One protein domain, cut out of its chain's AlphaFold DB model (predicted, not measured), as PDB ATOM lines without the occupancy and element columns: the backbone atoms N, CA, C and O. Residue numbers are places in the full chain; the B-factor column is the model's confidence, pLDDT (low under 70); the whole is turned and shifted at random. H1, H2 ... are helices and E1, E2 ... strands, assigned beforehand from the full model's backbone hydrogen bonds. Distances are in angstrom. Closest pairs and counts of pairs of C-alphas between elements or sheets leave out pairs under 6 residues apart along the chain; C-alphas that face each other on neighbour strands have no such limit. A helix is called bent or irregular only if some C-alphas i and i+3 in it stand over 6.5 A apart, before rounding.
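What this domain is: This is residues 117 to 191 of the 439 residues of the protein "Gfo/Idh/MocA family oxidoreductase" of Pirellulaceae bacterium (UniProt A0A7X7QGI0). What would one see first? A small strand hairpin, E1 and E2, makes one end of a long rod and a helical hairpin, H1 and H2, makes the other; the short helices H3 and H4 pack together between them. Which parts occur, and in what order? The 75 printed residues hold four named helices and two named strands in the order H1 H2 H3 E1 E2 H4; the sheet, E1 - E2, is antiparallel, and the class is mostly helix. How spread out is it? It is extended, with a radius of gyration of the C-alphas of 18.3 A and spans of 59 by 26 by 16 A.

How they stand to each other: How do the two strands pair? E1, residues 169 to 172, and E2, residues 178 to 182, form a hairpin of antiparallel neighbours, with 159 degrees between their directions. N 169 and O 182 are within hydrogen-bond range at 2.8 A, as are N 171 and O 180 at 2.8 A. What comes next to this sheet? The closest C-alphas of E1 and H4, residues 184 to 189, are those of Met 169 and Ala 184, 7.6 A apart. H4 touches H3, residues 161 to 164, closest at the C-alphas of Ala 161 and Ile 185, 5.1 A apart. How do the two longer helices stand? H1, residues 117 to 134, and H2, residues 140 to 158, touch and form a helical hairpin, at a shallow tilt of 27 degrees, opposite ways; their closest C-alphas, of Leu 129 and Trp 143, are 5.7 A apart. H2 and H4 are near each other, with 5 pairs of C-alphas within 10 A, while H2 and H3 are apart, and H1 is apart from H3, H4, E1 and E2. What do the helix backbones show? In H1 and H4 every O i to N i+4 pair is within hydrogen-bond range, in H2 13 of 15 are, and H3 is too short for such a pair.

Where its parts are: Where are the strands? E1, residues 169 to 172, is 9.7 A long from C-alpha 169 at (27.912, -34.815, 31.356), and E2, residues 178 to 182, is 10.6 A long. Where are the helices? H1, residues 117 to 134, begins at C-alpha 117 at (23.793, -18.487, 47.774) and is 25.7 A long; H2, residues 140 to 158, is 29.0 A long and irregular, but only just: C-alphas 155 and 158 are 6.7 A apart. H3, residues 161 to 164, is 5.5 A long, and H4, residues 184 to 189, is 8.9 A long, ending at C-alpha 189 at (17.907, -28.320, 39.102).

The domain as a whole: How far does it reach? The two C-alphas farthest apart, those of Lys 136 and Ser 175, are 60.5 A apart. Are there cuts or long links? The printed part has no cut, and the five links between its named elements are tight. How confident is the model? The mean pLDDT of the printed part is 96.0, and no printed residue is under 70.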
ATOM      1  N   ASP A 117      25.000 -19.310  47.886       95.25
ATOM      2  CA  ASP A 117      23.793 -18.487  47.774       95.25
ATOM      3  C   ASP A 117      22.648 -18.997  48.643       95.25
ATOM      4  O   ASP A 117      21.957 -18.195  49.276       95.25
ATOM      5  N   LEU A 118      22.428 -20.315  48.682       96.00
ATOM      6  CA  LEU A 118      21.361 -20.902  49.495       96.00
ATOM      7  C   LEU A 118      21.621 -20.678  50.989       96.00
ATOM      8  O   LEU A 118      20.724 -20.226  51.700       96.00
ATOM      9  N   ASP A 119      22.855 -20.879  51.454       96.25
ATOM     10  CA  ASP A 119      23.232 -20.657  52.854       96.25
ATOM     11  C   ASP A 119      23.138 -19.180  53.256       96.25
ATOM     12  O   ASP A 119      22.710 -18.848  54.369       96.25
ATOM     13  N   HIS A 120      23.538 -18.272  52.363       96.62
ATOM     14  CA  HIS A 120      23.392 -16.832  52.572       96.62
ATOM     15  C   HIS A 120      21.918 -16.418  52.612       96.62
ATOM     16  O   HIS A 120      21.520 -15.669  53.513       96.62
ATOM     17  N   LYS A 121      21.089 -16.934  51.693       96.81
ATOM     18  CA  LYS A 121      19.636 -16.704  51.685       96.81
ATOM     19  C   LYS A 121      18.997 -17.236  52.958       96.81
ATOM     20  O   LYS A 121      18.263 -16.492  53.597       96.81
ATOM     21  N   LEU A 122      19.315 -18.463  53.373       97.94
ATOM     22  CA  LEU A 122      18.755 -19.065  54.580       97.94
ATOM     23  C   LEU A 122      19.057 -18.208  55.811       97.94
ATOM     24  O   LEU A 122      18.138 -17.887  56.564       97.94
ATOM     25  N   ARG A 123      20.313 -17.774  55.985       98.00
ATOM     26  CA  ARG A 123      20.718 -16.894  57.096       98.00
ATOM     27  C   ARG A 123      20.000 -15.544  57.051       98.00
ATOM     28  O   ARG A 123      19.346 -15.156  58.015       98.00
ATOM     29  N   SER A 124      20.071 -14.845  55.919       97.94
ATOM     30  CA  SER A 124      19.465 -13.517  55.748       97.94
ATOM     31  C   SER A 124      17.941 -13.539  55.938       97.94
ATOM     32  O   SER A 124      17.364 -12.683  56.618       97.94
ATOM     33  N   TRP A 125      17.272 -14.535  55.359       98.00
ATOM     34  CA  TRP A 125      15.818 -14.648  55.392       98.00
ATOM     35  C   TRP A 125      15.316 -15.131  56.749       98.00
ATOM     36  O   TRP A 125      14.262 -14.670  57.180       98.00
ATOM     37  N   SER A 126      16.080 -15.972  57.456       98.06
ATOM     38  CA  SER A 126      15.769 -16.351  58.842       98.06
ATOM     39  C   SER A 126      15.843 -15.142  59.777       98.06
ATOM     40  O   SER A 126      14.882 -14.882  60.494       98.06
ATOM     41  N   ASN A 127      16.891 -14.316  59.673       97.94
ATOM     42  CA  ASN A 127      16.998 -13.073  60.451       97.94
ATOM     43  C   ASN A 127      15.838 -12.106  60.148       97.94
ATOM     44  O   ASN A 127      15.278 -11.466  61.042       97.94
ATOM     45  N   THR A 128      15.447 -12.012  58.872       97.81
ATOM     46  CA  THR A 128      14.297 -11.198  58.455       97.81
ATOM     47  C   THR A 128      13.001 -11.731  59.063       97.81
ATOM     48  O   THR A 128      12.209 -10.960  59.604       97.81
ATOM     49  N   LEU A 129      12.793 -13.048  59.017       97.94
ATOM     50  CA  LEU A 129      11.630 -13.706  59.595       97.94
ATOM     51  C   LEU A 129      11.543 -13.478  61.110       97.94
ATOM     52  O   LEU A 129      10.475 -13.118  61.600       97.94
ATOM     53  N   GLU A 130      12.646 -13.631  61.841       97.81
ATOM     54  CA  GLU A 130      12.702 -13.368  63.284       97.81
ATOM     55  C   GLU A 130      12.331 -11.917  63.611       97.81
ATOM     56  O   GLU A 130      11.469 -11.670  64.457       97.81
ATOM     57  N   SER A 131      12.886 -10.951  62.870       97.88
ATOM     58  CA  SER A 131      12.533  -9.535  63.028       97.88
ATOM     59  C   SER A 131      11.040  -9.276  62.789       97.88
ATOM     60  O   SER A 131      10.402  -8.533  63.542       97.88
ATOM     61  N   LEU A 132      10.450  -9.901  61.765       97.56
ATOM     62  CA  LEU A 132       9.024  -9.768  61.456       97.56
ATOM     63  C   LEU A 132       8.132 -10.440  62.508       97.56
ATOM     64  O   LEU A 132       7.079  -9.888  62.832       97.56
ATOM     65  N   LYS A 133       8.559 -11.580  63.072       97.38
ATOM     66  CA  LYS A 133       7.865 -12.265  64.176       97.38
ATOM     67  C   LYS A 133       7.825 -11.396  65.429       97.38
ATOM     68  O   LYS A 133       6.749 -11.219  65.996       97.38
ATOM     69  N   LEU A 134       8.950 -10.782  65.806       97.50
ATOM     70  CA  LEU A 134       9.019  -9.848  66.939       97.50
ATOM     71  C   LEU A 134       8.072  -8.653  66.763       97.50
ATOM     72  O   LEU A 134       7.414  -8.230  67.710       97.50
ATOM     73  N   LYS A 135       7.949  -8.148  65.531       97.31
ATOM     74  CA  LYS A 135       7.046  -7.040  65.176       97.31
ATOM     75  C   LYS A 135       5.587  -7.464  64.971       97.31
ATOM     76  O   LYS A 135       4.768  -6.607  64.652       97.31
ATOM     77  N   LYS A 136       5.255  -8.759  65.092       95.31
ATOM     78  CA  LYS A 136       3.935  -9.331  64.755       95.31
ATOM     79  C   LYS A 136       3.439  -8.880  63.370       95.31
ATOM     80  O   LYS A 136       2.268  -8.557  63.181       95.31
ATOM     81  N   HIS A 137       4.352  -8.805  62.401       97.50
ATOM     82  CA  HIS A 137       4.056  -8.266  61.078       97.50
ATOM     83  C   HIS A 137       3.201  -9.240  60.250       97.50
ATOM     84  O   HIS A 137       3.426 -10.449  60.270       97.50
ATOM     85  N   ARG A 138       2.271  -8.719  59.439       96.94
ATOM     86  CA  ARG A 138       1.357  -9.534  58.607       96.94
ATOM     87  C   ARG A 138       2.053 -10.456  57.596       96.94
ATOM     88  O   ARG A 138       1.473 -11.441  57.161       96.94
ATOM     89  N   ASP A 139       3.298 -10.144  57.233       96.12
ATOM     90  CA  ASP A 139       4.068 -10.901  56.233       96.12
ATOM     91  C   ASP A 139       4.800 -12.124  56.809       96.12
ATOM     92  O   ASP A 139       5.461 -12.835  56.050       96.12
ATOM     93  N   VAL A 140       4.701 -12.395  58.117       97.56
ATOM     94  CA  VAL A 140       5.338 -13.566  58.749       97.56
ATOM     95  C   VAL A 140       5.049 -14.870  57.982       97.56
ATOM     96  O   VAL A 140       6.024 -15.511  57.583       97.56
ATOM     97  N   PRO A 141       3.793 -15.223  57.630       97.69
ATOM     98  CA  PRO A 141       3.514 -16.474  56.916       97.69
ATOM     99  C   PRO A 141       4.203 -16.564  55.547       97.69
ATOM    100  O   PRO A 141       4.612 -17.638  55.105       97.69
ATOM    101  N   ARG A 142       4.366 -15.428  54.855       96.62
ATOM    102  CA  ARG A 142       5.068 -15.374  53.564       96.62
ATOM    103  C   ARG A 142       6.553 -15.686  53.735       96.62
ATOM    104  O   ARG A 142       7.124 -16.387  52.902       96.62
ATOM    105  N   TRP A 143       7.182 -15.153  54.779       97.38
ATOM    106  CA  TRP A 143       8.602 -15.381  55.052       97.38
ATOM    107  C   TRP A 143       8.881 -16.771  55.621       97.38
ATOM    108  O   TRP A 143       9.907 -17.349  55.276       97.38
ATOM    109  N   GLU A 144       7.957 -17.353  56.389       98.06
ATOM    110  CA  GLU A 144       8.044 -18.758  56.813       98.06
ATOM    111  C   GLU A 144       8.114 -19.693  55.607       98.06
ATOM    112  O   GLU A 144       9.029 -20.509  55.520       98.06
ATOM    113  N   LYS A 145       7.230 -19.500  54.619       97.56
ATOM    114  CA  LYS A 145       7.262 -20.262  53.361       97.56
ATOM    115  C   LYS A 145       8.582 -20.089  52.610       97.56
ATOM    116  O   LYS A 145       9.132 -21.063  52.112       97.56
ATOM    117  N   LYS A 146       9.115 -18.864  52.545       96.81
ATOM    118  CA  LYS A 146      10.403 -18.589  51.887       96.81
ATOM    119  C   LYS A 146      11.577 -19.297  52.566       96.81
ATOM    120  O   LYS A 146      12.407 -19.876  51.879       96.81
ATOM    121  N   VAL A 147      11.654 -19.241  53.896       98.06
ATOM    122  CA  VAL A 147      12.714 -19.909  54.669       98.06
ATOM    123  C   VAL A 147      12.599 -21.427  54.543       98.06
ATOM    124  O   VAL A 147      13.608 -22.091  54.317       98.06
ATOM    125  N   ALA A 148      11.380 -21.970  54.627       97.81
ATOM    126  CA  ALA A 148      11.128 -23.394  54.422       97.81
ATOM    127  C   ALA A 148      11.548 -23.853  53.017       97.81
ATOM    128  O   ALA A 148      12.221 -24.869  52.894       97.81
ATOM    129  N   GLN A 149      11.238 -23.071  51.977       96.00
ATOM    130  CA  GLN A 149      11.645 -23.369  50.602       96.00
ATOM    131  C   GLN A 149      13.168 -23.452  50.453       96.00
ATOM    132  O   GLN A 149      13.664 -24.399  49.856       96.00
ATOM    133  N   VAL A 150      13.916 -22.481  50.989       96.56
ATOM    134  CA  VAL A 150      15.389 -22.486  50.888       96.56
ATOM    135  C   VAL A 150      15.993 -23.642  51.679       96.56
ATOM    136  O   VAL A 150      16.968 -24.241  51.239       96.56
ATOM    137  N   ARG A 151      15.410 -23.985  52.832       97.19
ATOM    138  CA  ARG A 151      15.835 -25.151  53.611       97.19
ATOM    139  C   ARG A 151      15.639 -26.447  52.822       97.19
ATOM    140  O   ARG A 151      16.591 -27.205  52.706       97.19
ATOM    141  N   ALA A 152      14.461 -26.641  52.227       95.62
ATOM    142  CA  ALA A 152      14.180 -27.798  51.379       95.62
ATOM    143  C   ALA A 152      15.158 -27.876  50.194       95.62
ATOM    144  O   ALA A 152      15.737 -28.923  49.940       95.62
ATOM    145  N   GLN A 153      15.445 -26.737  49.551       94.56
ATOM    146  CA  GLN A 153      16.437 -26.674  48.475       94.56
ATOM    147  C   GLN A 153      17.832 -27.114  48.919       94.56
ATOM    148  O   GLN A 153      18.541 -27.700  48.122       94.56
ATOM    149  N   ILE A 154      18.255 -26.821  50.152       95.94
ATOM    150  CA  ILE A 154      19.546 -27.290  50.680       95.94
ATOM    151  C   ILE A 154      19.494 -28.796  50.970       95.94
ATOM    152  O   ILE A 154      20.462 -29.507  50.707       95.94
ATOM    153  N   GLU A 155      18.369 -29.276  51.500       94.94
ATOM    154  CA  GLU A 155      18.128 -30.692  51.799       94.94
ATOM    155  C   GLU A 155      18.095 -31.563  50.532       94.94
ATOM    156  O   GLU A 155      18.478 -32.730  50.604       94.94
ATOM    157  N   ASP A 156      17.788 -30.989  49.361       92.81
ATOM    158  CA  ASP A 156      17.870 -31.673  48.060       92.81
ATOM    159  C   ASP A 156      19.290 -32.174  47.715       92.81
ATOM    160  O   ASP A 156      19.465 -32.924  46.757       92.81
ATOM    161  N   ALA A 157      20.318 -31.832  48.506       93.00
ATOM    162  CA  ALA A 157      21.686 -32.332  48.342       93.00
ATOM    163  C   ALA A 157      21.801 -33.865  48.273       93.00
ATOM    164  O   ALA A 157      22.766 -34.382  47.716       93.00
ATOM    165  N   VAL A 158      20.848 -34.589  48.868       94.00
ATOM    166  CA  VAL A 158      20.836 -36.060  48.909       94.00
ATOM    167  C   VAL A 158      20.030 -36.695  47.772       94.00
ATOM    168  O   VAL A 158      19.922 -37.920  47.715       94.00
ATOM    169  N   VAL A 159      19.432 -35.889  46.886       93.81
ATOM    170  CA  VAL A 159      18.616 -36.388  45.776       93.81
ATOM    171  C   VAL A 159      19.497 -37.113  44.765       93.81
ATOM    172  O   VAL A 159      20.367 -36.533  44.117       93.81
ATOM    173  N   ASP A 160      19.212 -38.399  44.587       94.56
ATOM    174  CA  ASP A 160      19.831 -39.240  43.570       94.56
ATOM    175  C   ASP A 160      19.115 -39.049  42.226       94.56
ATOM    176  O   ASP A 160      18.208 -39.799  41.858       94.56
ATOM    177  N   ALA A 161      19.495 -37.988  41.513       95.00
ATOM    178  CA  ALA A 161      18.870 -37.608  40.248       95.00
ATOM    179  C   ALA A 161      19.032 -38.680  39.149       95.00
ATOM    180  O   ALA A 161      18.176 -38.790  38.272       95.00
ATOM    181  N   ALA A 162      20.072 -39.518  39.222       95.12
ATOM    182  CA  ALA A 162      20.316 -40.581  38.246       95.12
ATOM    183  C   ALA A 162      19.199 -41.638  38.221       95.12
ATOM    184  O   ALA A 162      18.899 -42.198  37.167       95.12
ATOM    185  N   LYS A 163      18.508 -41.858  39.350       95.38
ATOM    186  CA  LYS A 163      17.321 -42.735  39.413       95.38
ATOM    187  C   LYS A 163      16.141 -42.240  38.577       95.38
ATOM    188  O   LYS A 163      15.240 -43.023  38.296       95.38
ATOM    189  N   PHE A 164      16.145 -40.968  38.189       92.31
ATOM    190  CA  PHE A 164      15.091 -40.325  37.409       92.31
ATOM    191  C   PHE A 164      15.557 -39.971  35.982       92.31
ATOM    192  O   PHE A 164      15.048 -39.025  35.394       92.31
ATOM    193  N   ASP A 165      16.534 -40.711  35.435       93.94
ATOM    194  CA  ASP A 165      17.118 -40.513  34.090       93.94
ATOM    195  C   ASP A 165      17.784 -39.138  33.873       93.94
ATOM    196  O   ASP A 165      17.969 -38.682  32.741       93.94
ATOM    197  N   TYR A 166      18.201 -38.463  34.945       96.31
ATOM    198  CA  TYR A 166      19.157 -37.361  34.829       96.31
ATOM    199  C   TYR A 166      20.584 -37.895  34.739       96.31
ATOM    200  O   TYR A 166      20.909 -38.941  35.297       96.31
ATOM    201  N   ARG A 167      21.444 -37.195  33.999       96.12
ATOM    202  CA  ARG A 167      22.725 -37.739  33.540       96.12
ATOM    203  C   ARG A 167      23.880 -36.803  33.837       96.12
ATOM    204  O   ARG A 167      23.790 -35.591  33.614       96.12
ATOM    205  N   ASP A 168      24.990 -37.394  34.250       96.25
ATOM    206  CA  ASP A 168      26.273 -36.707  34.259       96.25
ATOM    207  C   ASP A 168      26.693 -36.370  32.820       96.25
ATOM    208  O   ASP A 168      26.385 -37.100  31.875       96.25
ATOM    209  N   MET A 169      27.386 -35.250  32.644       95.44
ATOM    210  CA  MET A 169      27.912 -34.815  31.356       95.44
ATOM    211  C   MET A 169      29.216 -34.044  31.541       95.44
ATOM    212  O   MET A 169      29.373 -33.263  32.478       95.44
ATOM    213  N   GLU A 170      30.122 -34.221  30.587       95.12
ATOM    214  CA  GLU A 170      31.317 -33.400  30.436       95.12
ATOM    215  C   GLU A 170      31.200 -32.572  29.158       95.12
ATOM    216  O   GLU A 170      31.037 -33.127  28.071       95.12
ATOM    217  N   LEU A 171      31.320 -31.250  29.274       93.00
ATOM    218  CA  LEU A 171      31.537 -30.391  28.113       93.00
ATOM    219  C   LEU A 171      33.033 -30.326  27.838       93.00
ATOM    220  O   LEU A 171      33.834 -30.136  28.759       93.00
ATOM    221  N   LYS A 172      33.395 -30.478  26.564       94.19
ATOM    222  CA  LYS A 172      34.782 -30.529  26.105       94.19
ATOM    223  C   LYS A 172      35.077 -29.394  25.137       94.19
ATOM    224  O   LYS A 172      34.198 -28.968  24.389       94.19
ATOM    225  N   ASP A 173      36.308 -28.897  25.165       92.75
ATOM    226  CA  ASP A 173      36.804 -27.963  24.158       92.75
ATOM    227  C   ASP A 173      37.115 -28.675  22.824       92.75
ATOM    228  O   ASP A 173      37.005 -29.897  22.697       92.75
ATOM    229  N   ALA A 174      37.537 -27.909  21.813       92.44
ATOM    230  CA  ALA A 174      37.916 -28.448  20.505       92.44
ATOM    231  C   ALA A 174      39.131 -29.401  20.549       92.44
ATOM    232  O   ALA A 174      39.332 -30.174  19.616       92.44
ATOM    233  N   SER A 175      39.931 -29.353  21.619       94.50
ATOM    234  CA  SER A 175      41.066 -30.255  21.849       94.50
ATOM    235  C   SER A 175      40.657 -31.524  22.608       94.50
ATOM    236  O   SER A 175      41.489 -32.403  22.824       94.50
ATOM    237  N   GLY A 176      39.390 -31.634  23.020       94.06
ATOM    238  CA  GLY A 176      38.858 -32.750  23.796       94.06
ATOM    239  C   GLY A 176      39.075 -32.641  25.308       94.06
ATOM    240  O   GLY A 176      38.764 -33.600  26.017       94.06
ATOM    241  N   ASN A 177      39.575 -31.512  25.823       95.94
ATOM    242  CA  ASN A 177      39.748 -31.312  27.263       95.94
ATOM    243  C   ASN A 177      38.412 -30.971  27.916       95.94
ATOM    244  O   ASN A 177      37.665 -30.134  27.410       95.94
ATOM    245  N   THR A 178      38.137 -31.567  29.072       95.50
ATOM    246  CA  THR A 178      36.938 -31.258  29.855       95.50
ATOM    247  C   THR A 178      37.034 -29.849  30.441       95.50
ATOM    248  O   THR A 178      37.934 -29.548  31.221       95.50
ATOM    249  N   ILE A 179      36.089 -28.990  30.058       95.25
ATOM    250  CA  ILE A 179      35.990 -27.585  30.487       95.25
ATOM    251  C   ILE A 179      34.839 -27.347  31.464       95.25
ATOM    252  O   ILE A 179      34.830 -26.344  32.175       95.25
ATOM    253  N   TYR A 180      33.874 -28.266  31.515       95.38
ATOM    254  CA  TYR A 180      32.777 -28.218  32.470       95.38
ATOM    255  C   TYR A 180      32.286 -29.621  32.792       95.38
ATOM    256  O   TYR A 180      32.088 -30.434  31.890       95.38
ATOM    257  N   VAL A 181      32.038 -29.879  34.071       94.62
ATOM    258  CA  VAL A 181      31.387 -31.104  34.540       94.62
ATOM    259  C   VAL A 181      30.015 -30.731  35.079       94.62
ATOM    260  O   VAL A 181      29.888 -29.877  35.966       94.62
ATOM    261  N   ARG A 182      28.988 -31.372  34.529       95.50
ATOM    262  CA  ARG A 182      27.596 -31.260  34.949       95.50
ATOM    263  C   ARG A 182      27.170 -32.585  35.585       95.50
ATOM    264  O   ARG A 182      26.928 -33.532  34.841       95.50
ATOM    265  N   PRO A 183      27.029 -32.674  36.915       95.31
ATOM    266  CA  PRO A 183      26.432 -33.847  37.544       95.31
ATOM    267  C   PRO A 183      24.924 -33.945  37.243       95.31
ATOM    268  O   PRO A 183      24.265 -32.934  36.998       95.31
ATOM    269  N   ALA A 184      24.346 -35.142  37.331       96.50
ATOM    270  CA  ALA A 184      22.928 -35.411  37.068       96.50
ATOM    271  C   ALA A 184      21.973 -34.489  37.848       96.50
ATOM    272  O   ALA A 184      20.986 -33.987  37.316       96.50
ATOM    273  N   ILE A 185      22.286 -34.195  39.109       95.94
ATOM    274  CA  ILE A 185      21.491 -33.278  39.937       95.94
ATOM    275  C   ILE A 185      21.491 -31.831  39.423       95.94
ATOM    276  O   ILE A 185      20.509 -31.111  39.593       95.94
ATOM    277  N   GLU A 186      22.555 -31.394  38.747       95.88
ATOM    278  CA  GLU A 186      22.570 -30.091  38.094       95.88
ATOM    279  C   GLU A 186      21.657 -30.089  36.868       95.88
ATOM    280  O   GLU A 186      20.983 -29.093  36.609       95.88
ATOM    281  N   GLU A 187      21.588 -31.198  36.130       96.31
ATOM    282  CA  GLU A 187      20.626 -31.339  35.038       96.31
ATOM    283  C   GLU A 187      19.182 -31.238  35.549       96.31
ATOM    284  O   GLU A 187      18.376 -30.528  34.954       96.31
ATOM    285  N   LEU A 188      18.881 -31.854  36.698       95.38
ATOM    286  CA  LEU A 188      17.583 -31.746  37.368       95.38
ATOM    287  C   LEU A 188      17.260 -30.301  37.786       95.38
ATOM    288  O   LEU A 188      16.203 -29.767  37.439       95.38
ATOM    289  N   LEU A 189      18.162 -29.646  38.523       94.44
ATOM    290  CA  LEU A 189      17.907 -28.320  39.102       94.44
ATOM    291  C   LEU A 189      17.971 -27.188  38.067       94.44
ATOM    292  O   LEU A 189      17.230 -26.207  38.166       94.44
ATOM    293  N   ARG A 190      18.847 -27.314  37.066       95.75
ATOM    294  CA  ARG A 190      19.086 -26.318  36.011       95.75
ATOM    295  C   ARG A 190      18.636 -26.824  34.642       95.75
ATOM    296  O   ARG A 190      19.242 -26.491  33.632       95.75
ATOM    297  N   TRP A 191      17.546 -27.588  34.595       95.94
ATOM    298  CA  TRP A 191      17.034 -28.252  33.387       95.94
ATOM    299  C   TRP A 191      16.833 -27.336  32.167       95.94
ATOM    300  O   TRP A 191      16.869 -27.799  31.030       95.94
TER     301      TRP A 191